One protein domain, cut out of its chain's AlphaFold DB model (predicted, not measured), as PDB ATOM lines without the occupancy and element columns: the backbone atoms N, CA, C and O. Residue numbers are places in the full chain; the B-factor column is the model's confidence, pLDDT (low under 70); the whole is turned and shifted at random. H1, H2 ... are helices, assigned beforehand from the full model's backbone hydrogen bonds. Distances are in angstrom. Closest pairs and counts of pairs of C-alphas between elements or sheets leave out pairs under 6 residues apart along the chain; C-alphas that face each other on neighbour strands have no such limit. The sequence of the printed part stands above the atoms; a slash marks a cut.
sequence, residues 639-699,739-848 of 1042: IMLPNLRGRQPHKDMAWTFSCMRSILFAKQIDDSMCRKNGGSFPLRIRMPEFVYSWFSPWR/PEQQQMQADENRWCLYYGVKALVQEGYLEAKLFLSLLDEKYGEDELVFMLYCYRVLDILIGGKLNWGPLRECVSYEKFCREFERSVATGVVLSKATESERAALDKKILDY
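What this domain is: This is residues 639 to 699 and 739 to 848 of the 1042 residues of an uncharacterized protein of Globisporangium ultimum (strain ATCC 200006 / CBS 805.95 / DAOM BR144) (UniProt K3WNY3). Crossed helices make a body with H1 running through it: H2 and H3 pack on H1, H4 packs across H3, and H5 lies near H1 and H4. H6 leads away from this body as an arm, and H7 makes a corner at its far end. The printed part has 171 residues with seven named helices, H1 to H7 in order, and no named strand; the class is all helix. It is only just compact, close to loose, with a radius of gyration of the C-alphas of 18.4 A and spans of 58 by 46 by 35 A.

Where its parts are: Residues 639 to 652 precede H1, residues 653 to 676, 35.5 A long from C-alpha 653 at (-53.293, -26.727, 1.134). H2 is residues 687 to 694, H3 739 to 762, 35.0 A, H4 766 to 775, H5 781 to 797, 24.5 A, H6 813 to 832, 27.8 A, and H7 835 to 846, ending at C-alpha 846 (-58.676, -40.522, -23.447).

How they stand to each other: H1 is the hub. Its residues 653 to 659 touch H3, about perpendicular at 74 degrees, closest at C-alphas 656 and 756, 5.8 A. Its residues 663 to 667 touch H2, closest at C-alphas 663 and 691, 6.9 A. H4 and H6 each only just touch H1, with 3 pairs of C-alphas within 8 A. H3 touches H4 with C-alphas 761 and 769 closest, 5.3 A. H5 is close to H1 but not clearly touching, as is H7 to H6. Every O i to N i+4 pair is within hydrogen-bond range in H2, H3, H4, H6 and H7; H1 has 18 of 20, H5 12 of 13.

The domain as a whole: C-alphas 680 and 836 are farthest apart, 60.1 A. Residues 700 to 738 are cut out, leaving 9.8 A between C-alphas 699 and 739. The link H5 to H6 is long. Residues 842 to 848 stand free. Mean pLDDT of the printed part is 71.9; residues 823 to 848 are among those under 70.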
ATOM      1  N   ILE A 639     -40.355 -13.789  12.963       78.62
ATOM      2  CA  ILE A 639     -39.942 -12.532  13.614       78.62
ATOM      3  C   ILE A 639     -40.091 -11.335  12.658       78.62
ATOM      4  O   ILE A 639     -40.302 -10.216  13.114       78.62
ATOM      5  N   MET A 640     -40.035 -11.572  11.344       76.94
ATOM      6  CA  MET A 640     -40.250 -10.543  10.318       76.94
ATOM      7  C   MET A 640     -41.727 -10.337   9.961       76.94
ATOM      8  O   MET A 640     -42.051  -9.414   9.221       76.94
ATOM      9  N   LEU A 641     -42.637 -11.173  10.472       82.94
ATOM     10  CA  LEU A 641     -44.066 -11.053  10.184       82.94
ATOM     11  C   LEU A 641     -44.729  -9.975  11.065       82.94
ATOM     12  O   LEU A 641     -44.528  -9.974  12.283       82.94
ATOM     13  N   PRO A 642     -45.568  -9.080  10.507       80.19
ATOM     14  CA  PRO A 642     -46.203  -8.018  11.282       80.19
ATOM     15  C   PRO A 642     -47.293  -8.548  12.220       80.19
ATOM     16  O   PRO A 642     -47.975  -9.532  11.938       80.19
ATOM     17  N   ASN A 643     -47.508  -7.858  13.342       71.88
ATOM     18  CA  ASN A 643     -48.452  -8.276  14.382       71.88
ATOM     19  C   ASN A 643     -49.929  -8.136  13.945       71.88
ATOM     20  O   ASN A 643     -50.555  -7.106  14.194       71.88
ATOM     21  N   LEU A 644     -50.531  -9.204  13.402       61.72
ATOM     22  CA  LEU A 644     -51.941  -9.267  12.955       61.72
ATOM     23  C   LEU A 644     -53.023  -9.154  14.059       61.72
ATOM     24  O   LEU A 644     -54.187  -9.479  13.822       61.72
ATOM     25  N   ARG A 645     -52.675  -8.717  15.278       60.19
ATOM     26  CA  ARG A 645     -53.603  -8.510  16.418       60.19
ATOM     27  C   ARG A 645     -54.552  -9.695  16.710       60.19
ATOM     28  O   ARG A 645     -55.653  -9.491  17.208       60.19
ATOM     29  N   GLY A 646     -54.131 -10.924  16.402       58.09
ATOM     30  CA  GLY A 646     -54.914 -12.146  16.625       58.09
ATOM     31  C   GLY A 646     -55.726 -12.660  15.427       58.09
ATOM     32  O   GLY A 646     -56.346 -13.711  15.554       58.09
ATOM     33  N   ARG A 647     -55.708 -12.002  14.255       65.62
ATOM     34  CA  ARG A 647     -56.210 -12.640  13.021       65.62
ATOM     35  C   ARG A 647     -55.263 -13.754  12.567       65.62
ATOM     36  O   ARG A 647     -54.057 -13.538  12.455       65.62
ATOM     37  N   GLN A 648     -55.833 -14.913  12.242       68.31
ATOM     38  CA  GLN A 648     -55.157 -16.030  11.583       68.31
ATOM     39  C   GLN A 648     -55.737 -16.184  10.165       68.31
ATOM     40  O   GLN A 648     -56.803 -16.781  10.015       68.31
ATOM     41  N   PRO A 649     -55.105 -15.598   9.131       74.81
ATOM     42  CA  PRO A 649     -55.551 -15.761   7.754       74.81
ATOM     43  C   PRO A 649     -55.163 -17.155   7.238       74.81
ATOM     44  O   PRO A 649     -54.172 -17.743   7.683       74.81
ATOM     45  N   HIS A 650     -55.960 -17.696   6.316       74.19
ATOM     46  CA  HIS A 650     -55.826 -19.065   5.818       74.19
ATOM     47  C   HIS A 650     -55.993 -19.120   4.293       74.19
ATOM     48  O   HIS A 650     -56.759 -18.349   3.709       74.19
ATOM     49  N   LYS A 651     -55.284 -20.055   3.655       82.31
ATOM     50  CA  LYS A 651     -55.358 -20.392   2.224       82.31
ATOM     51  C   LYS A 651     -55.290 -21.912   2.088       82.31
ATOM     52  O   LYS A 651     -54.809 -22.591   2.991       82.31
ATOM     53  N   ASP A 652     -55.757 -22.441   0.967       81.75
ATOM     54  CA  ASP A 652     -55.871 -23.886   0.768       81.75
ATOM     55  C   ASP A 652     -54.505 -24.599   0.802       81.75
ATOM     56  O   ASP A 652     -53.466 -24.034   0.440       81.75
ATOM     57  N   MET A 653     -54.501 -25.886   1.161       80.25
ATOM     58  CA  MET A 653     -53.293 -26.727   1.134       80.25
ATOM     59  C   MET A 653     -52.608 -26.701  -0.244       80.25
ATOM     60  O   MET A 653     -51.388 -26.568  -0.335       80.25
ATOM     61  N   ALA A 654     -53.396 -26.731  -1.326       80.25
ATOM     62  CA  ALA A 654     -52.901 -26.653  -2.701       80.25
ATOM     63  C   ALA A 654     -52.193 -25.322  -3.020       80.25
ATOM     64  O   ALA A 654     -51.188 -25.322  -3.734       80.25
ATOM     65  N   TRP A 655     -52.663 -24.197  -2.464       87.62
ATOM     66  CA  TRP A 655     -51.967 -22.906  -2.555       87.62
ATOM     67  C   TRP A 655     -50.634 -22.959  -1.808       87.62
ATOM     68  O   TRP A 655     -49.606 -22.550  -2.346       87.62
ATOM     69  N   THR A 656     -50.636 -23.536  -0.603       87.00
ATOM     70  CA  THR A 656     -49.458 -23.636   0.270       87.00
ATOM     71  C   THR A 656     -48.339 -24.469  -0.368       87.00
ATOM     72  O   THR A 656     -47.227 -23.962  -0.518       87.00
ATOM     73  N   PHE A 657     -48.629 -25.692  -0.832       83.44
ATOM     74  CA  PHE A 657     -47.656 -26.519  -1.565       83.44
ATOM     75  C   PHE A 657     -47.149 -25.826  -2.836       83.44
ATOM     76  O   PHE A 657     -45.950 -25.834  -3.121       83.44
ATOM     77  N   SER A 658     -48.045 -25.182  -3.593       84.12
ATOM     78  CA  SER A 658     -47.659 -24.461  -4.811       84.12
ATOM     79  C   SER A 658     -46.716 -23.289  -4.501       84.12
ATOM     80  O   SER A 658     -45.731 -23.105  -5.216       84.12
ATOM     81  N   CYS A 659     -46.951 -22.547  -3.409       87.69
ATOM     82  CA  CYS A 659     -46.035 -21.510  -2.927       87.69
ATOM     83  C   CYS A 659     -44.675 -22.099  -2.534       87.69
ATOM     84  O   CYS A 659     -43.657 -21.643  -3.048       87.69
ATOM     85  N   MET A 660     -44.646 -23.125  -1.673       87.44
ATOM     86  CA  MET A 660     -43.410 -23.772  -1.201       87.44
ATOM     87  C   MET A 660     -42.496 -24.172  -2.367       87.44
ATOM     88  O   MET A 660     -41.320 -23.801  -2.398       87.44
ATOM     89  N   ARG A 661     -43.051 -24.874  -3.363       86.62
ATOM     90  CA  ARG A 661     -42.297 -25.383  -4.521       86.62
ATOM     91  C   ARG A 661     -41.836 -24.269  -5.465       86.62
ATOM     92  O   ARG A 661     -40.722 -24.346  -5.982       86.62
ATOM     93  N   SER A 662     -42.641 -23.216  -5.636       86.00
ATOM     94  CA  SER A 662     -42.261 -22.022  -6.411       86.00
ATOM     95  C   SER A 662     -41.135 -21.237  -5.732       86.00
ATOM     96  O   SER A 662     -40.171 -20.847  -6.385       86.00
ATOM     97  N   ILE A 663     -41.207 -21.071  -4.408       89.38
ATOM     98  CA  ILE A 663     -40.186 -20.400  -3.592       89.38
ATOM     99  C   ILE A 663     -38.860 -21.174  -3.622       89.38
ATOM    100  O   ILE A 663     -37.812 -20.568  -3.840       89.38
ATOM    101  N   LEU A 664     -38.889 -22.504  -3.455       86.31
ATOM    102  CA  LEU A 664     -37.690 -23.350  -3.545       86.31
ATOM    103  C   LEU A 664     -37.018 -23.236  -4.923       86.31
ATOM    104  O   LEU A 664     -35.802 -23.067  -4.998       86.31
ATOM    105  N   PHE A 665     -37.797 -23.261  -6.009       84.31
ATOM    106  CA  PHE A 665     -37.277 -23.103  -7.370       84.31
ATOM    107  C   PHE A 665     -36.734 -21.689  -7.639       84.31
ATOM    108  O   PHE A 665     -35.650 -21.541  -8.206       84.31
ATOM    109  N   ALA A 666     -37.431 -20.648  -7.175       84.69
ATOM    110  CA  ALA A 666     -36.958 -19.269  -7.259       84.69
ATOM    111  C   ALA A 666     -35.623 -19.085  -6.512       84.69
ATOM    112  O   ALA A 666     -34.683 -18.509  -7.065       84.69
ATOM    113  N   LYS A 667     -35.499 -19.646  -5.300       85.06
ATOM    114  CA  LYS A 667     -34.261 -19.590  -4.508       85.06
ATOM    115  C   LYS A 667     -33.121 -20.395  -5.145       85.06
ATOM    116  O   LYS A 667     -31.973 -19.955  -5.144       85.06
ATOM    117  N   GLN A 668     -33.433 -21.538  -5.753       80.69
ATOM    118  CA  GLN A 668     -32.480 -22.345  -6.521       80.69
ATOM    119  C   GLN A 668     -31.908 -21.579  -7.730       80.69
ATOM    120  O   GLN A 668     -30.728 -21.739  -8.053       80.69
ATOM    121  N   ILE A 669     -32.711 -20.727  -8.383       78.25
ATOM    122  CA  ILE A 669     -32.249 -19.837  -9.459       78.25
ATOM    123  C   ILE A 669     -31.364 -18.715  -8.900       78.25
ATOM    124  O   ILE A 669     -30.247 -18.546  -9.395       78.25
ATOM    125  N   ASP A 670     -31.808 -18.010  -7.856       76.94
ATOM    126  CA  ASP A 670     -31.055 -16.954  -7.155       76.94
ATOM    127  C   ASP A 670     -29.643 -17.421  -6.735       76.94
ATOM    128  O   ASP A 670     -28.625 -16.846  -7.142       76.94
ATOM    129  N   ASP A 671     -29.558 -18.564  -6.048       74.75
ATOM    130  CA  ASP A 671     -28.281 -19.167  -5.648       74.75
ATOM    131  C   ASP A 671     -27.414 -19.606  -6.840       74.75
ATOM    132  O   ASP A 671     -26.185 -19.642  -6.729       74.75
ATOM    133  N   SER A 672     -28.015 -19.937  -7.989       67.94
ATOM    134  CA  SER A 672     -27.267 -20.281  -9.205       67.94
ATOM    135  C   SER A 672     -26.654 -19.055  -9.891       67.94
ATOM    136  O   SER A 672     -25.559 -19.156 -10.451       67.94
ATOM    137  N   MET A 673     -27.317 -17.897  -9.807       65.00
ATOM    138  CA  MET A 673     -26.828 -16.629 -10.355       65.00
ATOM    139  C   MET A 673     -25.665 -16.098  -9.512       65.00
ATOM    140  O   MET A 673     -24.611 -15.776 -10.065       65.00
ATOM    141  N   CYS A 674     -25.787 -16.140  -8.180       61.44
ATOM    142  CA  CYS A 674     -24.722 -15.742  -7.250       61.44
ATOM    143  C   CYS A 674     -23.383 -16.464  -7.514       61.44
ATOM    144  O   CYS A 674     -22.315 -15.856  -7.420       61.44
ATOM    145  N   ARG A 675     -23.419 -17.750  -7.900       55.12
ATOM    146  CA  ARG A 675     -22.212 -18.540  -8.220       55.12
ATOM    147  C   ARG A 675     -21.479 -18.069  -9.482       55.12
ATOM    148  O   ARG A 675     -20.253 -18.140  -9.519       55.12
ATOM    149  N   LYS A 676     -22.199 -17.641 -10.526       49.56
ATOM    150  CA  LYS A 676     -21.606 -17.347 -11.850       49.56
ATOM    151  C   LYS A 676     -20.709 -16.107 -11.837       49.56
ATOM    152  O   LYS A 676     -19.763 -16.035 -12.612       49.56
ATOM    153  N   ASN A 677     -20.968 -15.166 -10.931       40.53
ATOM    154  CA  ASN A 677     -20.308 -13.859 -10.898       40.53
ATOM    155  C   ASN A 677     -19.099 -13.803  -9.937       40.53
ATOM    156  O   ASN A 677     -18.673 -12.718  -9.533       40.53
ATOM    157  N   GLY A 678     -18.538 -14.959  -9.558       41.81
ATOM    158  CA  GLY A 678     -17.243 -15.057  -8.868       41.81
ATOM    159  C   GLY A 678     -17.173 -14.377  -7.496       41.81
ATOM    160  O   GLY A 678     -16.103 -13.926  -7.105       41.81
ATOM    161  N   GLY A 679     -18.303 -14.247  -6.788       44.69
ATOM    162  CA  GLY A 679     -18.381 -13.527  -5.509       44.69
ATOM    163  C   GLY A 679     -18.396 -11.995  -5.628       44.69
ATOM    164  O   GLY A 679     -18.304 -11.308  -4.617       44.69
ATOM    165  N   SER A 680     -18.533 -11.441  -6.840       39.06
ATOM    166  CA  SER A 680     -18.560  -9.981  -7.065       39.06
ATOM    167  C   SER A 680     -19.862  -9.308  -6.602       39.06
ATOM    168  O   SER A 680     -19.902  -8.088  -6.468       39.06
ATOM    169  N   PHE A 681     -20.922 -10.086  -6.355       36.81
ATOM    170  CA  PHE A 681     -22.128  -9.634  -5.657       36.81
ATOM    171  C   PHE A 681     -22.041 -10.076  -4.184       36.81
ATOM    172  O   PHE A 681     -21.932 -11.276  -3.934       36.81
ATOM    173  N   PRO A 682     -22.069  -9.147  -3.208       42.94
ATOM    174  CA  PRO A 682     -21.622  -9.426  -1.838       42.94
ATOM    175  C   PRO A 682     -22.669 -10.079  -0.919       42.94
ATOM    176  O   PRO A 682     -22.384 -10.277   0.258       42.94
ATOM    177  N   LEU A 683     -23.882 -10.366  -1.406       54.03
ATOM    178  CA  LEU A 683     -25.005 -10.821  -0.581       54.03
ATOM    179  C   LEU A 683     -25.801 -11.931  -1.284       54.03
ATOM    180  O   LEU A 683     -26.615 -11.653  -2.163       54.03
ATOM    181  N   ARG A 684     -25.627 -13.180  -0.832       65.69
ATOM    182  CA  ARG A 684     -26.705 -14.178  -0.900       65.69
ATOM    183  C   ARG A 684     -27.797 -13.715   0.066       65.69
ATOM    184  O   ARG A 684     -27.505 -13.450   1.229       65.69
ATOM    185  N   ILE A 685     -29.042 -13.644  -0.396       74.12
ATOM    186  CA  ILE A 685     -30.187 -13.398   0.488       74.12
ATOM    187  C   ILE A 685     -30.519 -14.713   1.207       74.12
ATOM    188  O   ILE A 685     -30.694 -15.743   0.544       74.12
ATOM    189  N   ARG A 686     -30.601 -14.695   2.544       77.75
ATOM    190  CA  ARG A 686     -30.915 -15.889   3.351       77.75
ATOM    191  C   ARG A 686     -32.358 -16.328   3.123       77.75
ATOM    192  O   ARG A 686     -33.200 -15.497   2.785       77.75
ATOM    193  N   MET A 687     -32.680 -17.606   3.340       84.44
ATOM    194  CA  MET A 687     -34.031 -18.124   3.063       84.44
ATOM    195  C   MET A 687     -35.160 -17.312   3.729       84.44
ATOM    196  O   MET A 687     -36.111 -16.984   3.018       84.44
ATOM    197  N   PRO A 688     -35.089 -16.918   5.020       85.75
ATOM    198  CA  PRO A 688     -36.164 -16.145   5.644       85.75
ATOM    199  C   PRO A 688     -36.382 -14.777   4.974       85.75
ATOM    200  O   PRO A 688     -37.525 -14.425   4.673       85.75
ATOM    201  N   GLU A 689     -35.310 -14.026   4.687       83.38
ATOM    202  CA  GLU A 689     -35.399 -12.750   3.956       83.38
ATOM    203  C   GLU A 689     -35.870 -12.953   2.515       83.38
ATOM    204  O   GLU A 689     -36.685 -12.174   2.023       83.38
ATOM    205  N   PHE A 690     -35.398 -14.008   1.843       86.81
ATOM    206  CA  PHE A 690     -35.782 -14.324   0.471       86.81
ATOM    207  C   PHE A 690     -37.290 -14.567   0.390       86.81
ATOM    208  O   PHE A 690     -37.968 -13.882  -0.375       86.81
ATOM    209  N   VAL A 691     -37.842 -15.438   1.244       89.00
ATOM    210  CA  VAL A 691     -39.294 -15.670   1.313       89.00
ATOM    211  C   VAL A 691     -40.044 -14.387   1.669       89.00
ATOM    212  O   VAL A 691     -41.054 -14.092   1.036       89.00
ATOM    213  N   TYR A 692     -39.556 -13.584   2.619       87.62
ATOM    214  CA  TYR A 692     -40.206 -12.316   2.966       87.62
ATOM    215  C   TYR A 692     -40.255 -11.352   1.767       87.62
ATOM    216  O   TYR A 692     -41.311 -10.778   1.481       87.62
ATOM    217  N   SER A 693     -39.139 -11.218   1.043       86.00
ATOM    218  CA  SER A 693     -39.002 -10.363  -0.142       86.00
ATOM    219  C   SER A 693     -39.778 -10.875  -1.359       86.00
ATOM    220  O   SER A 693     -40.275 -10.062  -2.130       86.00
ATOM    221  N   TRP A 694     -39.964 -12.191  -1.503       88.25
ATOM    222  CA  TRP A 694     -40.679 -12.801  -2.630       88.25
ATOM    223  C   TRP A 694     -42.145 -12.356  -2.706       88.25
ATOM    224  O   TRP A 694     -42.656 -12.137  -3.801       88.25
ATOM    225  N   PHE A 695     -42.794 -12.152  -1.551       86.81
ATOM    226  CA  PHE A 695     -44.145 -11.583  -1.455       86.81
ATOM    227  C   PHE A 695     -44.199 -10.055  -1.660       86.81
ATOM    228  O   PHE A 695     -45.291  -9.517  -1.824       86.81
ATOM    229  N   SER A 696     -43.070  -9.334  -1.624       80.31
ATOM    230  CA  SER A 696     -43.065  -7.875  -1.815       80.31
ATOM    231  C   SER A 696     -43.315  -7.498  -3.280       80.31
ATOM    232  O   SER A 696     -42.721  -8.108  -4.172       80.31
ATOM    233  N   PRO A 697     -44.088  -6.432  -3.556       66.62
ATOM    234  CA  PRO A 697     -44.060  -5.776  -4.859       66.62
ATOM    235  C   PRO A 697     -42.640  -5.296  -5.190       66.62
ATOM    236  O   PRO A 697     -41.965  -4.715  -4.336       66.62
ATOM    237  N   TRP A 698     -42.188  -5.505  -6.430       57.03
ATOM    238  CA  TRP A 698     -40.923  -4.946  -6.912       57.03
ATOM    239  C   TRP A 698     -41.045  -3.424  -7.039       57.03
ATOM    240  O   TRP A 698     -41.723  -2.923  -7.935       57.03
ATOM    241  N   ARG A 699     -40.375  -2.686  -6.150       53.75
ATOM    242  CA  ARG A 699     -40.234  -1.225  -6.240       53.75
ATOM    243  C   ARG A 699     -39.056  -0.885  -7.148       53.75
ATOM    244  O   ARG A 699     -38.034  -1.572  -7.127       53.75
ATOM    245  N   PRO A 739     -50.479   1.168  -3.142       68.88
ATOM    246  CA  PRO A 739     -49.218   0.565  -2.686       68.88
ATOM    247  C   PRO A 739     -49.231   0.091  -1.221       68.88
ATOM    248  O   PRO A 739     -48.486  -0.820  -0.859       68.88
ATOM    249  N   GLU A 740     -50.085   0.686  -0.384       72.19
ATOM    250  CA  GLU A 740     -50.320   0.277   1.004       72.19
ATOM    251  C   GLU A 740     -51.229  -0.962   1.093       72.19
ATOM    252  O   GLU A 740     -50.921  -1.905   1.821       72.19
ATOM    253  N   GLN A 741     -52.301  -1.026   0.292       75.44
ATOM    254  CA  GLN A 741     -53.149  -2.219   0.174       75.44
ATOM    255  C   GLN A 741     -52.370  -3.423  -0.374       75.44
ATOM    256  O   GLN A 741     -52.522  -4.531   0.136       75.44
ATOM    257  N   GLN A 742     -51.492  -3.212  -1.360       75.94
ATOM    258  CA  GLN A 742     -50.597  -4.250  -1.882       75.94
ATOM    259  C   GLN A 742     -49.648  -4.778  -0.794       75.94
ATOM    260  O   GLN A 742     -49.473  -5.990  -0.670       75.94
ATOM    261  N   GLN A 743     -49.080  -3.894   0.036       79.06
ATOM    262  CA  GLN A 743     -48.231  -4.291   1.161       79.06
ATOM    263  C   GLN A 743     -49.023  -5.079   2.219       79.06
ATOM    264  O   GLN A 743     -48.593  -6.164   2.604       79.06
ATOM    265  N   MET A 744     -50.205  -4.601   2.629       79.75
ATOM    266  CA  MET A 744     -51.077  -5.336   3.558       79.75
ATOM    267  C   MET A 744     -51.466  -6.718   3.014       79.75
ATOM    268  O   MET A 744     -51.475  -7.696   3.763       79.75
ATOM    269  N   GLN A 745     -51.741  -6.823   1.711       82.12
ATOM    270  CA  GLN A 745     -52.071  -8.096   1.081       82.12
ATOM    271  C   GLN A 745     -50.859  -9.038   1.017       82.12
ATOM    272  O   GLN A 745     -51.021 -10.243   1.227       82.12
ATOM    273  N   ALA A 746     -49.651  -8.522   0.768       83.12
ATOM    274  CA  ALA A 746     -48.413  -9.295   0.868       83.12
ATOM    275  C   ALA A 746     -48.202  -9.826   2.295       83.12
ATOM    276  O   ALA A 746     -47.939 -11.014   2.477       83.12
ATOM    277  N   ASP A 747     -48.400  -8.981   3.308       85.00
ATOM    278  CA  ASP A 747     -48.262  -9.352   4.717       85.00
ATOM    279  C   ASP A 747     -49.289 -10.392   5.184       85.00
ATOM    280  O   ASP A 747     -48.926 -11.330   5.898       85.00
ATOM    281  N   GLU A 748     -50.541 -10.310   4.727       85.56
ATOM    282  CA  GLU A 748     -51.529 -11.367   4.962       85.56
ATOM    283  C   GLU A 748     -51.081 -12.703   4.344       85.56
ATOM    284  O   GLU A 748     -51.116 -13.737   5.013       85.56
ATOM    285  N   ASN A 749     -50.589 -12.696   3.101       87.75
ATOM    286  CA  ASN A 749     -50.174 -13.925   2.419       87.75
ATOM    287  C   ASN A 749     -48.876 -14.533   2.991       87.75
ATOM    288  O   ASN A 749     -48.765 -15.759   3.048       87.75
ATOM    289  N   ARG A 750     -47.946 -13.722   3.521       89.25
ATOM    290  CA  ARG A 750     -46.805 -14.218   4.319       89.25
ATOM    291  C   ARG A 750     -47.277 -15.017   5.542       89.25
ATOM    292  O   ARG A 750     -46.721 -16.076   5.843       89.25
ATOM    293  N   TRP A 751     -48.327 -14.549   6.222       88.38
ATOM    294  CA  TRP A 751     -48.946 -15.272   7.337       88.38
ATOM    295  C   TRP A 751     -49.717 -16.520   6.893       88.38
ATOM    296  O   TRP A 751     -49.591 -17.552   7.554       88.38
ATOM    297  N   CYS A 752     -50.441 -16.468   5.768       88.94
ATOM    298  CA  CYS A 752     -51.077 -17.647   5.168       88.94
ATOM    299  C   CYS A 752     -50.057 -18.762   4.901       88.94
ATOM    300  O   CYS A 752     -50.311 -19.908   5.262       88.94
ATOM    301  N   LEU A 753     -48.884 -18.432   4.339       90.81
ATOM    302  CA  LEU A 753     -47.813 -19.409   4.125       90.81
ATOM    303  C   LEU A 753     -47.316 -19.991   5.455       90.81
ATOM    304  O   LEU A 753     -47.205 -21.207   5.579       90.81
ATOM    305  N   TYR A 754     -47.051 -19.153   6.463       90.00
ATOM    306  CA  TYR A 754     -46.536 -19.630   7.753       90.00
ATOM    307  C   TYR A 754     -47.510 -20.569   8.483       90.00
ATOM    308  O   TYR A 754     -47.084 -21.580   9.048       90.00
ATOM    309  N   TYR A 755     -48.809 -20.258   8.472       88.81
ATOM    310  CA  TYR A 755     -49.823 -21.115   9.087       88.81
ATOM    311  C   TYR A 755     -50.129 -22.360   8.245       88.81
ATOM    312  O   TYR A 755     -50.207 -23.445   8.817       88.81
ATOM    313  N   GLY A 756     -50.211 -22.238   6.917       86.06
ATOM    314  CA  GLY A 756     -50.417 -23.374   6.014       86.06
ATOM    315  C   GLY A 756     -49.285 -24.399   6.105       86.06
ATOM    316  O   GLY A 756     -49.539 -25.584   6.299       86.06
ATOM    317  N   VAL A 757     -48.021 -23.953   6.070       89.19
ATOM    318  CA  VAL A 757     -46.853 -24.836   6.258       89.19
ATOM    319  C   VAL A 757     -46.922 -25.547   7.612       89.19
ATOM    320  O   VAL A 757     -46.615 -26.734   7.695       89.19
ATOM    321  N   LYS A 758     -47.366 -24.866   8.677       87.88
ATOM    322  CA  LYS A 758     -47.530 -25.493   9.997       87.88
ATOM    323  C   LYS A 758     -48.663 -26.516  10.064       87.88
ATOM    324  O   LYS A 758     -48.469 -27.530  10.731       87.88
ATOM    325  N   ALA A 759     -49.780 -26.296   9.370       85.75
ATOM    326  CA  ALA A 759     -50.841 -27.296   9.242       85.75
ATOM    327  C   ALA A 759     -50.325 -28.550   8.514       85.75
ATOM    328  O   ALA A 759     -50.392 -29.646   9.063       85.75
ATOM    329  N   LEU A 760     -49.656 -28.377   7.368       86.31
ATOM    330  CA  LEU A 760     -49.060 -29.486   6.610       86.31
ATOM    331  C   LEU A 760     -48.001 -30.270   7.418       86.31
ATOM    332  O   LEU A 760     -47.864 -31.481   7.255       86.31
ATOM    333  N   VAL A 761     -47.265 -29.611   8.323       85.31
ATOM    334  CA  VAL A 761     -46.349 -30.290   9.264       85.31
ATOM    335  C   VAL A 761     -47.100 -31.107  10.321       85.31
ATOM    336  O   VAL A 761     -46.633 -32.183  10.686       85.31
ATOM    337  N   GLN A 762     -48.250 -30.630  10.807       84.81
ATOM    338  CA  GLN A 762     -49.104 -31.373  11.746       84.81
ATOM    339  C   GLN A 762     -49.805 -32.565  11.074       84.81
ATOM    340  O   GLN A 762     -49.981 -33.600  11.709       84.81
ATOM    341  N   GLU A 763     -50.125 -32.446   9.786       83.38
ATOM    342  CA  GLU A 763     -50.656 -33.520   8.932       83.38
ATOM    343  C   GLU A 763     -49.578 -34.534   8.484       83.38
ATOM    344  O   GLU A 763     -49.899 -35.563   7.895       83.38
ATOM    345  N   GLY A 764     -48.300 -34.285   8.801       77.25
ATOM    346  CA  GLY A 764     -47.196 -35.235   8.615       77.25
ATOM    347  C   GLY A 764     -46.411 -35.108   7.304       77.25
ATOM    348  O   GLY A 764     -45.529 -35.929   7.049       77.25
ATOM    349  N   TYR A 765     -46.664 -34.089   6.477       79.69
ATOM    350  CA  TYR A 765     -45.990 -33.936   5.185       79.69
ATOM    351  C   TYR A 765     -44.497 -33.585   5.332       79.69
ATOM    352  O   TYR A 765     -44.128 -32.481   5.750       79.69
ATOM    353  N   LEU A 766     -43.622 -34.507   4.909       77.19
ATOM    354  CA  LEU A 766     -42.160 -34.364   5.000       77.19
ATOM    355  C   LEU A 766     -41.633 -33.120   4.267       77.19
ATOM    356  O   LEU A 766     -40.774 -32.415   4.790       77.19
ATOM    357  N   GLU A 767     -42.190 -32.789   3.102       82.00
ATOM    358  CA  GLU A 767     -41.822 -31.586   2.340       82.00
ATOM    359  C   GLU A 767     -42.058 -30.292   3.144       82.00
ATOM    360  O   GLU A 767     -41.207 -29.401   3.164       82.00
ATOM    361  N   ALA A 768     -43.175 -30.202   3.874       84.31
ATOM    362  CA  ALA A 768     -43.486 -29.049   4.719       84.31
ATOM    363  C   ALA A 768     -42.585 -28.992   5.964       84.31
ATOM    364  O   ALA A 768     -42.159 -27.911   6.371       84.31
ATOM    365  N   LYS A 769     -42.230 -30.153   6.532       82.44
ATOM    366  CA  LYS A 769     -41.278 -30.298   7.649       82.44
ATOM    367  C   LYS A 769     -39.872 -29.834   7.251       82.44
ATOM    368  O   LYS A 769     -39.241 -29.087   8.003       82.44
ATOM    369  N   LEU A 770     -39.414 -30.217   6.056       82.00
ATOM    370  CA  LEU A 770     -38.159 -29.745   5.470       82.00
ATOM    371  C   LEU A 770     -38.225 -28.231   5.215       82.00
ATOM    372  O   LEU A 770     -37.390 -27.505   5.754       82.00
ATOM    373  N   PHE A 771     -39.247 -27.733   4.511       86.56
ATOM    374  CA  PHE A 771     -39.410 -26.304   4.204       86.56
ATOM    375  C   PHE A 771     -39.487 -25.416   5.459       86.56
ATOM    376  O   PHE A 771     -38.825 -24.379   5.523       86.56
ATOM    377  N   LEU A 772     -40.216 -25.835   6.501       86.00
ATOM    378  CA  LEU A 772     -40.284 -25.103   7.770       86.00
ATOM    379  C   LEU A 772     -38.915 -25.010   8.457       86.00
ATOM    380  O   LEU A 772     -38.589 -23.963   9.012       86.00
ATOM    381  N   SER A 773     -38.080 -26.053   8.374       82.69
ATOM    382  CA  SER A 773     -36.722 -26.019   8.942       82.69
ATOM    383  C   SER A 773     -35.791 -25.010   8.250       82.69
ATOM    384  O   SER A 773     -34.856 -24.520   8.884       82.69
ATOM    385  N   LEU A 774     -36.094 -24.645   6.996       83.81
ATOM    386  CA  LEU A 774     -35.422 -23.577   6.251       83.81
ATOM    387  C   LEU A 774     -35.918 -22.182   6.680       83.81
ATOM    388  O   LEU A 774     -35.108 -21.273   6.848       83.81
ATOM    389  N   LEU A 775     -37.231 -22.011   6.889       84.50
ATOM    390  CA  LEU A 775     -37.833 -20.751   7.368       84.50
ATOM    391  C   LEU A 775     -37.450 -20.414   8.817       84.50
ATOM    392  O   LEU A 775     -37.235 -19.248   9.155       84.50
ATOM    393  N   ASP A 776     -37.360 -21.440   9.661       79.94
ATOM    394  CA  ASP A 776     -36.854 -21.354  11.033       79.94
ATOM    395  C   ASP A 776     -35.313 -21.500  11.080       79.94
ATOM    396  O   ASP A 776     -34.743 -21.640  12.158       79.94
ATOM    397  N   GLU A 777     -34.634 -21.463   9.920       75.06
ATOM    398  CA  GLU A 777     -33.173 -21.378   9.732       75.06
ATOM    399  C   GLU A 777     -32.346 -22.357  10.599       75.06
ATOM    400  O   GLU A 777     -31.196 -22.097  10.964       75.06
ATOM    401  N   LYS A 778     -32.951 -23.496  10.965       66.94
ATOM    402  CA  LYS A 778     -32.637 -24.244  12.198       66.94
ATOM    403  C   LYS A 778     -31.211 -24.802  12.237       66.94
ATOM    404  O   LYS A 778     -30.661 -25.032  13.315       66.94
ATOM    405  N   TYR A 779     -30.633 -25.012  11.060       65.69
ATOM    406  CA  TYR A 779     -29.320 -25.612  10.853       65.69
ATOM    407  C   TYR A 779     -28.398 -24.744   9.961       65.69
ATOM    408  O   TYR A 779     -27.317 -25.188   9.582       65.69
ATOM    409  N   GLY A 780     -28.793 -23.497   9.663       67.44
ATOM    410  CA  GLY A 780     -28.025 -22.546   8.846       67.44
ATOM    411  C   GLY A 780     -28.187 -22.699   7.326       67.44
ATOM    412  O   GLY A 780     -28.919 -23.558   6.833       67.44
ATOM    413  N   GLU A 781     -27.501 -21.833   6.569       68.25
ATOM    414  CA  GLU A 781     -27.614 -21.790   5.102       68.25
ATOM    415  C   GLU A 781     -27.001 -23.004   4.401       68.25
ATOM    416  O   GLU A 781     -27.541 -23.442   3.391       68.25
ATOM    417  N   ASP A 782     -25.913 -23.585   4.911       68.19
ATOM    418  CA  ASP A 782     -25.233 -24.689   4.219       68.19
ATOM    419  C   ASP A 782     -26.153 -25.913   4.047       68.19
ATOM    420  O   ASP A 782     -26.053 -26.639   3.057       68.19
ATOM    421  N   GLU A 783     -27.107 -26.107   4.967       73.00
ATOM    422  CA  GLU A 783     -28.121 -27.157   4.870       73.00
ATOM    423  C   GLU A 783     -29.174 -26.873   3.786       73.00
ATOM    424  O   GLU A 783     -29.444 -27.750   2.967       73.00
ATOM    425  N   LEU A 784     -29.709 -25.646   3.705       76.88
ATOM    426  CA  LEU A 784     -30.540 -25.186   2.574       76.88
ATOM    427  C   LEU A 784     -29.824 -25.446   1.240       76.88
ATOM    428  O   LEU A 784     -30.383 -25.984   0.285       76.88
ATOM    429  N   VAL A 785     -28.555 -25.058   1.205       75.00
ATOM    430  CA  VAL A 785     -27.683 -25.008   0.033       75.00
ATOM    431  C   VAL A 785     -27.207 -26.412  -0.401       75.00
ATOM    432  O   VAL A 785     -26.819 -26.596  -1.566       75.00
ATOM    433  N   PHE A 786     -27.303 -27.412   0.485       77.25
ATOM    434  CA  PHE A 786     -27.208 -28.844   0.177       77.25
ATOM    435  C   PHE A 786     -28.571 -29.453  -0.206       77.25
ATOM    436  O   PHE A 786     -28.653 -30.155  -1.212       77.25
ATOM    437  N   MET A 787     -29.665 -29.115   0.485       79.56
ATOM    438  CA  MET A 787     -31.016 -29.604   0.163       79.56
ATOM    439  C   MET A 787     -31.444 -29.220  -1.264       79.56
ATOM    440  O   MET A 787     -31.898 -30.068  -2.032       79.56
ATOM    441  N   LEU A 788     -31.227 -27.961  -1.666       80.00
ATOM    442  CA  LEU A 788     -31.483 -27.490  -3.035       80.00
ATOM    443  C   LEU A 788     -30.596 -28.196  -4.079       80.00
ATOM    444  O   LEU A 788     -30.979 -28.310  -5.244       80.00
ATOM    445  N   TYR A 789     -29.424 -28.704  -3.676       78.56
ATOM    446  CA  TYR A 789     -28.599 -29.558  -4.531       78.56
ATOM    447  C   TYR A 789     -29.193 -30.971  -4.650       78.56
ATOM    448  O   TYR A 789     -29.292 -31.466  -5.770       78.56
ATOM    449  N   CYS A 790     -29.686 -31.580  -3.565       80.31
ATOM    450  CA  CYS A 790     -30.404 -32.862  -3.611       80.31
ATOM    451  C   CYS A 790     -31.653 -32.802  -4.509       80.31
ATOM    452  O   CYS A 790     -31.802 -33.648  -5.391       80.31
ATOM    453  N   TYR A 791     -32.493 -31.766  -4.382       77.56
ATOM    454  CA  TYR A 791     -33.632 -31.552  -5.291       77.56
ATOM    455  C   TYR A 791     -33.191 -31.389  -6.760       77.56
ATOM    456  O   TYR A 791     -33.836 -31.926  -7.662       77.56
ATOM    457  N   ARG A 792     -32.054 -30.726  -7.025       75.94
ATOM    458  CA  ARG A 792     -31.503 -30.627  -8.387       75.94
ATOM    459  C   ARG A 792     -30.908 -31.943  -8.901       75.94
ATOM    460  O   ARG A 792     -30.973 -32.198 -10.101       75.94
ATOM    461  N   VAL A 793     -30.343 -32.782  -8.037       75.88
ATOM    462  CA  VAL A 793     -29.891 -34.129  -8.416       75.88
ATOM    463  C   VAL A 793     -31.094 -34.995  -8.801       75.88
ATOM    464  O   VAL A 793     -31.053 -35.616  -9.859       75.88
ATOM    465  N   LEU A 794     -32.195 -34.950  -8.040       73.44
ATOM    466  CA  LEU A 794     -33.451 -35.630  -8.391       73.44
ATOM    467  C   LEU A 794     -34.020 -35.167  -9.742       73.44
ATOM    468  O   LEU A 794     -34.321 -36.010 -10.586       73.44
ATOM    469  N   ASP A 795     -34.097 -33.849  -9.988       70.62
ATOM    470  CA  ASP A 795     -34.502 -33.305 -11.297       70.62
ATOM    471  C   ASP A 795     -33.669 -33.910 -12.447       70.62
ATOM    472  O   ASP A 795     -34.211 -34.228 -13.503       70.62
ATOM    473  N   ILE A 796     -32.349 -34.042 -12.263       70.75
ATOM    474  CA  ILE A 796     -31.417 -34.517 -13.299       70.75
ATOM    475  C   ILE A 796     -31.522 -36.034 -13.499       70.75
ATOM    476  O   ILE A 796     -31.582 -36.482 -14.643       70.75
ATOM    477  N   LEU A 797     -31.584 -36.818 -12.417       68.31
ATOM    478  CA  LEU A 797     -31.721 -38.281 -12.476       68.31
ATOM    479  C   LEU A 797     -33.026 -38.714 -13.163       68.31
ATOM    480  O   LEU A 797     -33.049 -39.730 -13.851       68.31
ATOM    481  N   ILE A 798     -34.089 -37.914 -13.032       66.50
ATOM    482  CA  ILE A 798     -35.403 -38.147 -13.655       66.50
ATOM    483  C   ILE A 798     -35.517 -37.398 -15.012       66.50
ATOM    484  O   ILE A 798     -36.595 -37.228 -15.584       66.50
ATOM    485  N   GLY A 799     -34.387 -36.956 -15.581       56.47
ATOM    486  CA  GLY A 799     -34.304 -36.399 -16.937       56.47
ATOM    487  C   GLY A 799     -35.093 -35.099 -17.139       56.47
ATOM    488  O   GLY A 799     -35.568 -34.834 -18.239       56.47
ATOM    489  N   GLY A 800     -35.295 -34.322 -16.073       56.66
ATOM    490  CA  GLY A 800     -36.114 -33.109 -16.057       56.66
ATOM    491  C   GLY A 800     -37.628 -33.349 -16.020       56.66
ATOM    492  O   GLY A 800     -38.377 -32.384 -15.927       56.66
ATOM    493  N   LYS A 801     -38.098 -34.606 -16.054       47.91
ATOM    494  CA  LYS A 801     -39.530 -34.957 -16.166       47.91
ATOM    495  C   LYS A 801     -40.301 -34.938 -14.836       47.91
ATOM    496  O   LYS A 801     -41.452 -35.367 -14.786       47.91
ATOM    497  N   LEU A 802     -39.677 -34.495 -13.743       57.75
ATOM    498  CA  LEU A 802     -40.276 -34.557 -12.413       57.75
ATOM    499  C   LEU A 802     -41.283 -33.413 -12.215       57.75
ATOM    500  O   LEU A 802     -40.930 -32.290 -11.854       57.75
ATOM    501  N   ASN A 803     -42.559 -33.720 -12.461       57.06
ATOM    502  CA  ASN A 803     -43.680 -32.785 -12.371       57.06
ATOM    503  C   ASN A 803     -44.052 -32.460 -10.913       57.06
ATOM    504  O   ASN A 803     -45.116 -32.830 -10.421       57.06
ATOM    505  N   TRP A 804     -43.201 -31.692 -10.231       63.47
ATOM    506  CA  TRP A 804     -43.451 -31.147  -8.890       63.47
ATOM    507  C   TRP A 804     -44.699 -30.237  -8.797       63.47
ATOM    508  O   TRP A 804     -45.097 -29.853  -7.699       63.47
ATOM    509  N   GLY A 805     -45.331 -29.864  -9.911       62.84
ATOM    510  CA  GLY A 805     -46.612 -29.149  -9.942       62.84
ATOM    511  C   GLY A 805     -46.642 -28.001 -10.955       62.84
ATOM    512  O   GLY A 805     -45.588 -27.470 -11.311       62.84
ATOM    513  N   PRO A 806     -47.840 -27.577 -11.401       61.16
ATOM    514  CA  PRO A 806     -48.021 -26.703 -12.569       61.16
ATOM    515  C   PRO A 806     -47.479 -25.274 -12.408       61.16
ATOM    516  O   PRO A 806     -47.415 -24.535 -13.383       61.16
ATOM    517  N   LEU A 807     -47.106 -24.869 -11.189       69.50
ATOM    518  CA  LEU A 807     -46.710 -23.496 -10.868       69.50
ATOM    519  C   LEU A 807     -45.247 -23.346 -10.427       69.50
ATOM    520  O   LEU A 807     -44.820 -22.210 -10.232       69.50
ATOM    521  N   ARG A 808     -44.462 -24.439 -10.329       71.19
ATOM    522  CA  ARG A 808     -43.062 -24.423  -9.829       71.19
ATOM    523  C   ARG A 808     -42.201 -23.332 -10.475       71.19
ATOM    524  O   ARG A 808     -41.370 -22.733  -9.805       71.19
ATOM    525  N   GLU A 809     -42.410 -23.050 -11.758       74.56
ATOM    526  CA  GLU A 809     -41.620 -22.086 -12.536       74.56
ATOM    527  C   GLU A 809     -41.968 -20.600 -12.272       74.56
ATOM    528  O   GLU A 809     -41.469 -19.691 -12.949       74.56
ATOM    529  N   CYS A 810     -42.837 -20.308 -11.300       77.94
ATOM    530  CA  CYS A 810     -43.218 -18.945 -10.937       77.94
ATOM    531  C   CYS A 810     -42.189 -18.288 -10.007       77.94
ATOM    532  O   CYS A 810     -42.341 -18.261  -8.789       77.94
ATOM    533  N   VAL A 811     -41.151 -17.695 -10.605       79.62
ATOM    534  CA  VAL A 811     -40.068 -17.009  -9.874       79.62
ATOM    535  C   VAL A 811     -40.495 -15.753  -9.098       79.62
ATOM    536  O   VAL A 811     -39.768 -15.342  -8.200       79.62
ATOM    537  N   SER A 812     -41.660 -15.158  -9.385       81.94
ATOM    538  CA  SER A 812     -42.199 -13.988  -8.671       81.94
ATOM    539  C   SER A 812     -43.632 -14.216  -8.184       81.94
ATOM    540  O   SER A 812     -44.426 -14.880  -8.857       81.94
ATOM    541  N   TYR A 813     -43.975 -13.630  -7.032       83.62
ATOM    542  CA  TYR A 813     -45.286 -13.816  -6.406       83.62
ATOM    543  C   TYR A 813     -46.449 -13.248  -7.234       83.62
ATOM    544  O   TYR A 813     -47.497 -13.877  -7.327       83.62
ATOM    545  N   GLU A 814     -46.262 -12.116  -7.920       81.19
ATOM    546  CA  GLU A 814     -47.282 -11.540  -8.812       81.19
ATOM    547  C   GLU A 814     -47.658 -12.505  -9.954       81.19
ATOM    548  O   GLU A 814     -48.837 -12.774 -10.195       81.19
ATOM    549  N   LYS A 815     -46.649 -13.099 -10.616       80.69
ATOM    550  CA  LYS A 815     -46.866 -14.134 -11.638       80.69
ATOM    551  C   LYS A 815     -47.539 -15.355 -11.012       80.69
ATOM    552  O   LYS A 815     -48.527 -15.837 -11.559       80.69
ATOM    553  N   PHE A 816     -47.039 -15.820  -9.865       84.88
ATOM    554  CA  PHE A 816     -47.607 -16.955  -9.139       84.88
ATOM    555  C   PHE A 816     -49.101 -16.766  -8.840       84.88
ATOM    556  O   PHE A 816     -49.893 -17.634  -9.194       84.88
ATOM    557  N   CYS A 817     -49.502 -15.633  -8.253       81.38
ATOM    558  CA  CYS A 817     -50.901 -15.327  -7.951       81.38
ATOM    559  C   CYS A 817     -51.776 -15.376  -9.195       81.38
ATOM    560  O   CYS A 817     -52.786 -16.075  -9.202       81.38
ATOM    561  N   ARG A 818     -51.369 -14.693 -10.267       80.38
ATOM    562  CA  ARG A 818     -52.152 -14.619 -11.501       80.38
ATOM    563  C   ARG A 818     -52.310 -15.983 -12.179       80.38
ATOM    564  O   ARG A 818     -53.392 -16.291 -12.675       80.38
ATOM    565  N   GLU A 819     -51.263 -16.810 -12.203       79.69
ATOM    566  CA  GLU A 819     -51.364 -18.165 -12.760       79.69
ATOM    567  C   GLU A 819     -52.099 -19.139 -11.810       79.69
ATOM    568  O   GLU A 819     -52.822 -20.017 -12.284       79.69
ATOM    569  N   PHE A 820     -52.015 -18.957 -10.484       80.88
ATOM    570  CA  PHE A 820     -52.803 -19.718  -9.503       80.88
ATOM    571  C   PHE A 820     -54.300 -19.388  -9.593       80.88
ATOM    572  O   PHE A 820     -55.120 -20.298  -9.663       80.88
ATOM    573  N   GLU A 821     -54.667 -18.105  -9.665       78.25
ATOM    574  CA  GLU A 821     -56.050 -17.654  -9.869       78.25
ATOM    575  C   GLU A 821     -56.636 -18.211 -11.170       78.25
ATOM    576  O   GLU A 821     -57.776 -18.672 -11.177       78.25
ATOM    577  N   ARG A 822     -55.845 -18.258 -12.252       72.44
ATOM    578  CA  ARG A 822     -56.233 -18.928 -13.504       72.44
ATOM    579  C   ARG A 822     -56.412 -20.432 -13.321       72.44
ATOM    580  O   ARG A 822     -57.427 -20.960 -13.757       72.44
ATOM    581  N   SER A 823     -55.480 -21.114 -12.654       68.56
ATOM    582  CA  SER A 823     -55.565 -22.558 -12.396       68.56
ATOM    583  C   SER A 823     -56.802 -22.924 -11.563       68.56
ATOM    584  O   SER A 823     -57.533 -23.850 -11.919       68.56
ATOM    585  N   VAL A 824     -57.109 -22.140 -10.524       66.50
ATOM    586  CA  VAL A 824     -58.338 -22.277  -9.728       66.50
ATOM    587  C   VAL A 824     -59.574 -21.927 -10.554       66.50
ATOM    588  O   VAL A 824     -60.554 -22.661 -10.490       66.50
ATOM    589  N   ALA A 825     -59.547 -20.875 -11.379       58.72
ATOM    590  CA  ALA A 825     -60.664 -20.544 -12.265       58.72
ATOM    591  C   ALA A 825     -60.951 -21.670 -13.273       58.72
ATOM    592  O   ALA A 825     -62.113 -22.029 -13.458       58.72
ATOM    593  N   THR A 826     -59.923 -22.292 -13.862       57.72
ATOM    594  CA  THR A 826     -60.077 -23.490 -14.700       57.72
ATOM    595  C   THR A 826     -60.670 -24.649 -13.896       57.72
ATOM    596  O   THR A 826     -61.644 -25.247 -14.346       57.72
ATOM    597  N   GLY A 827     -60.173 -24.920 -12.685       54.28
ATOM    598  CA  GLY A 827     -60.741 -25.941 -11.794       54.28
ATOM    599  C   GLY A 827     -62.217 -25.698 -11.441       54.28
ATOM    600  O   GLY A 827     -63.020 -26.625 -11.485       54.28
ATOM    601  N   VAL A 828     -62.601 -24.446 -11.174       55.38
ATOM    602  CA  VAL A 828     -63.984 -24.034 -10.867       55.38
ATOM    603  C   VAL A 828     -64.888 -24.070 -12.104       55.38
ATOM    604  O   VAL A 828     -66.080 -24.361 -11.986       55.38
ATOM    605  N   VAL A 829     -64.355 -23.807 -13.300       48.78
ATOM    606  CA  VAL A 829     -65.081 -24.013 -14.564       48.78
ATOM    607  C   VAL A 829     -65.313 -25.506 -14.797       48.78
ATOM    608  O   VAL A 829     -66.443 -25.895 -15.076       48.78
ATOM    609  N   LEU A 830     -64.313 -26.365 -14.581       45.66
ATOM    610  CA  LEU A 830     -64.462 -27.824 -14.681       45.66
ATOM    611  C   LEU A 830     -65.440 -28.387 -13.632       45.66
ATOM    612  O   LEU A 830     -66.273 -29.236 -13.953       45.66
ATOM    613  N   SER A 831     -65.430 -27.860 -12.401       47.25
ATOM    614  CA  SER A 831     -66.390 -28.249 -11.357       47.25
ATOM    615  C   SER A 831     -67.813 -27.721 -11.601       47.25
ATOM    616  O   SER A 831     -68.747 -28.184 -10.946       47.25
ATOM    617  N   LYS A 832     -67.996 -26.767 -12.525       44.09
ATOM    618  CA  LYS A 832     -69.305 -26.251 -12.974       44.09
ATOM    619  C   LYS A 832     -69.742 -26.772 -14.344       44.09
ATOM    620  O   LYS A 832     -70.925 -26.667 -14.656       44.09
ATOM    621  N   ALA A 833     -68.830 -27.351 -15.124       46.09
ATOM    622  CA  ALA A 833     -69.142 -28.037 -16.370       46.09
ATOM    623  C   ALA A 833     -70.158 -29.158 -16.114       46.09
ATOM    624  O   ALA A 833     -70.067 -29.872 -15.103       46.09
ATOM    625  N   THR A 834     -71.114 -29.294 -17.031       54.78
ATOM    626  CA  THR A 834     -72.131 -30.349 -17.015       54.78
ATOM    627  C   THR A 834     -71.492 -31.728 -17.165       54.78
ATOM    628  O   THR A 834     -70.382 -31.871 -17.677       54.78
ATOM    629  N   GLU A 835     -72.207 -32.771 -16.753       50.50
ATOM    630  CA  GLU A 835     -71.764 -34.163 -16.898       50.50
ATOM    631  C   GLU A 835     -71.453 -34.518 -18.366       50.50
ATOM    632  O   GLU A 835     -70.453 -35.168 -18.649       50.50
ATOM    633  N   SER A 836     -72.224 -33.970 -19.313       53.00
ATOM    634  CA  SER A 836     -71.961 -34.035 -20.756       53.00
ATOM    635  C   SER A 836     -70.666 -33.342 -21.197       53.00
ATOM    636  O   SER A 836     -69.967 -33.858 -22.067       53.00
ATOM    637  N   GLU A 837     -70.320 -32.191 -20.619       48.69
ATOM    638  CA  GLU A 837     -69.075 -31.474 -20.935       48.69
ATOM    639  C   GLU A 837     -67.856 -32.144 -20.292       48.69
ATOM    640  O   GLU A 837     -66.799 -32.201 -20.921       48.69
ATOM    641  N   ARG A 838     -68.008 -32.717 -19.089       50.41
ATOM    642  CA  ARG A 838     -66.977 -33.563 -18.467       50.41
ATOM    643  C   ARG A 838     -66.757 -34.832 -19.273       50.41
ATOM    644  O   ARG A 838     -65.631 -35.069 -19.670       50.41
ATOM    645  N   ALA A 839     -67.808 -35.564 -19.645       52.53
ATOM    646  CA  ALA A 839     -67.683 -36.745 -20.501       52.53
ATOM    647  C   ALA A 839     -67.072 -36.420 -21.880       52.53
ATOM    648  O   ALA A 839     -66.304 -37.215 -22.419       52.53
ATOM    649  N   ALA A 840     -67.357 -35.243 -22.452       57.81
ATOM    650  CA  ALA A 840     -66.722 -34.785 -23.689       57.81
ATOM    651  C   ALA A 840     -65.243 -34.389 -23.506       57.81
ATOM    652  O   ALA A 840     -64.454 -34.540 -24.442       57.81
ATOM    653  N   LEU A 841     -64.861 -33.894 -22.324       46.97
ATOM    654  CA  LEU A 841     -63.474 -33.591 -21.983       46.97
ATOM    655  C   LEU A 841     -62.690 -34.855 -21.620       46.97
ATOM    656  O   LEU A 841     -61.616 -35.041 -22.172       46.97
ATOM    657  N   ASP A 842     -63.233 -35.742 -20.788       48.38
ATOM    658  CA  ASP A 842     -62.648 -37.040 -20.443       48.38
ATOM    659  C   ASP A 842     -62.482 -37.903 -21.691       48.38
ATOM    660  O   ASP A 842     -61.429 -38.503 -21.875       48.38
ATOM    661  N   LYS A 843     -63.447 -37.885 -22.623       52.59
ATOM    662  CA  LYS A 843     -63.271 -38.516 -23.937       52.59
ATOM    663  C   LYS A 843     -62.081 -37.926 -24.699       52.59
ATOM    664  O   LYS A 843     -61.251 -38.689 -25.174       52.59
ATOM    665  N   LYS A 844     -61.954 -36.595 -24.769       51.41
ATOM    666  CA  LYS A 844     -60.778 -35.951 -25.382       51.41
ATOM    667  C   LYS A 844     -59.480 -36.251 -24.633       51.41
ATOM    668  O   LYS A 844     -58.435 -36.324 -25.264       51.41
ATOM    669  N   ILE A 845     -59.523 -36.399 -23.312       45.50
ATOM    670  CA  ILE A 845     -58.365 -36.784 -22.506       45.50
ATOM    671  C   ILE A 845     -57.994 -38.231 -22.827       45.50
ATOM    672  O   ILE A 845     -56.825 -38.469 -23.079       45.50
ATOM    673  N   LEU A 846     -58.943 -39.166 -22.947       43.94
ATOM    674  CA  LEU A 846     -58.676 -40.522 -23.447       43.94
ATOM    675  C   LEU A 846     -58.136 -40.518 -24.888       43.94
ATOM    676  O   LEU A 846     -57.201 -41.261 -25.166       43.94
ATOM    677  N   ASP A 847     -58.639 -39.645 -25.770       41.41
ATOM    678  CA  ASP A 847     -58.106 -39.455 -27.132       41.41
ATOM    679  C   ASP A 847     -56.654 -38.892 -27.141       41.41
ATOM    680  O   ASP A 847     -55.981 -38.959 -28.169       41.41
ATOM    681  N   TYR A 848     -56.153 -38.358 -26.014       39.44
ATOM    682  CA  TYR A 848     -54.767 -37.885 -25.823       39.44
ATOM    683  C   TYR A 848     -53.937 -38.709 -24.815       39.44
ATOM    684  O   TYR A 848     -52.721 -38.521 -24.724       39.44
TER     685      TYR A 848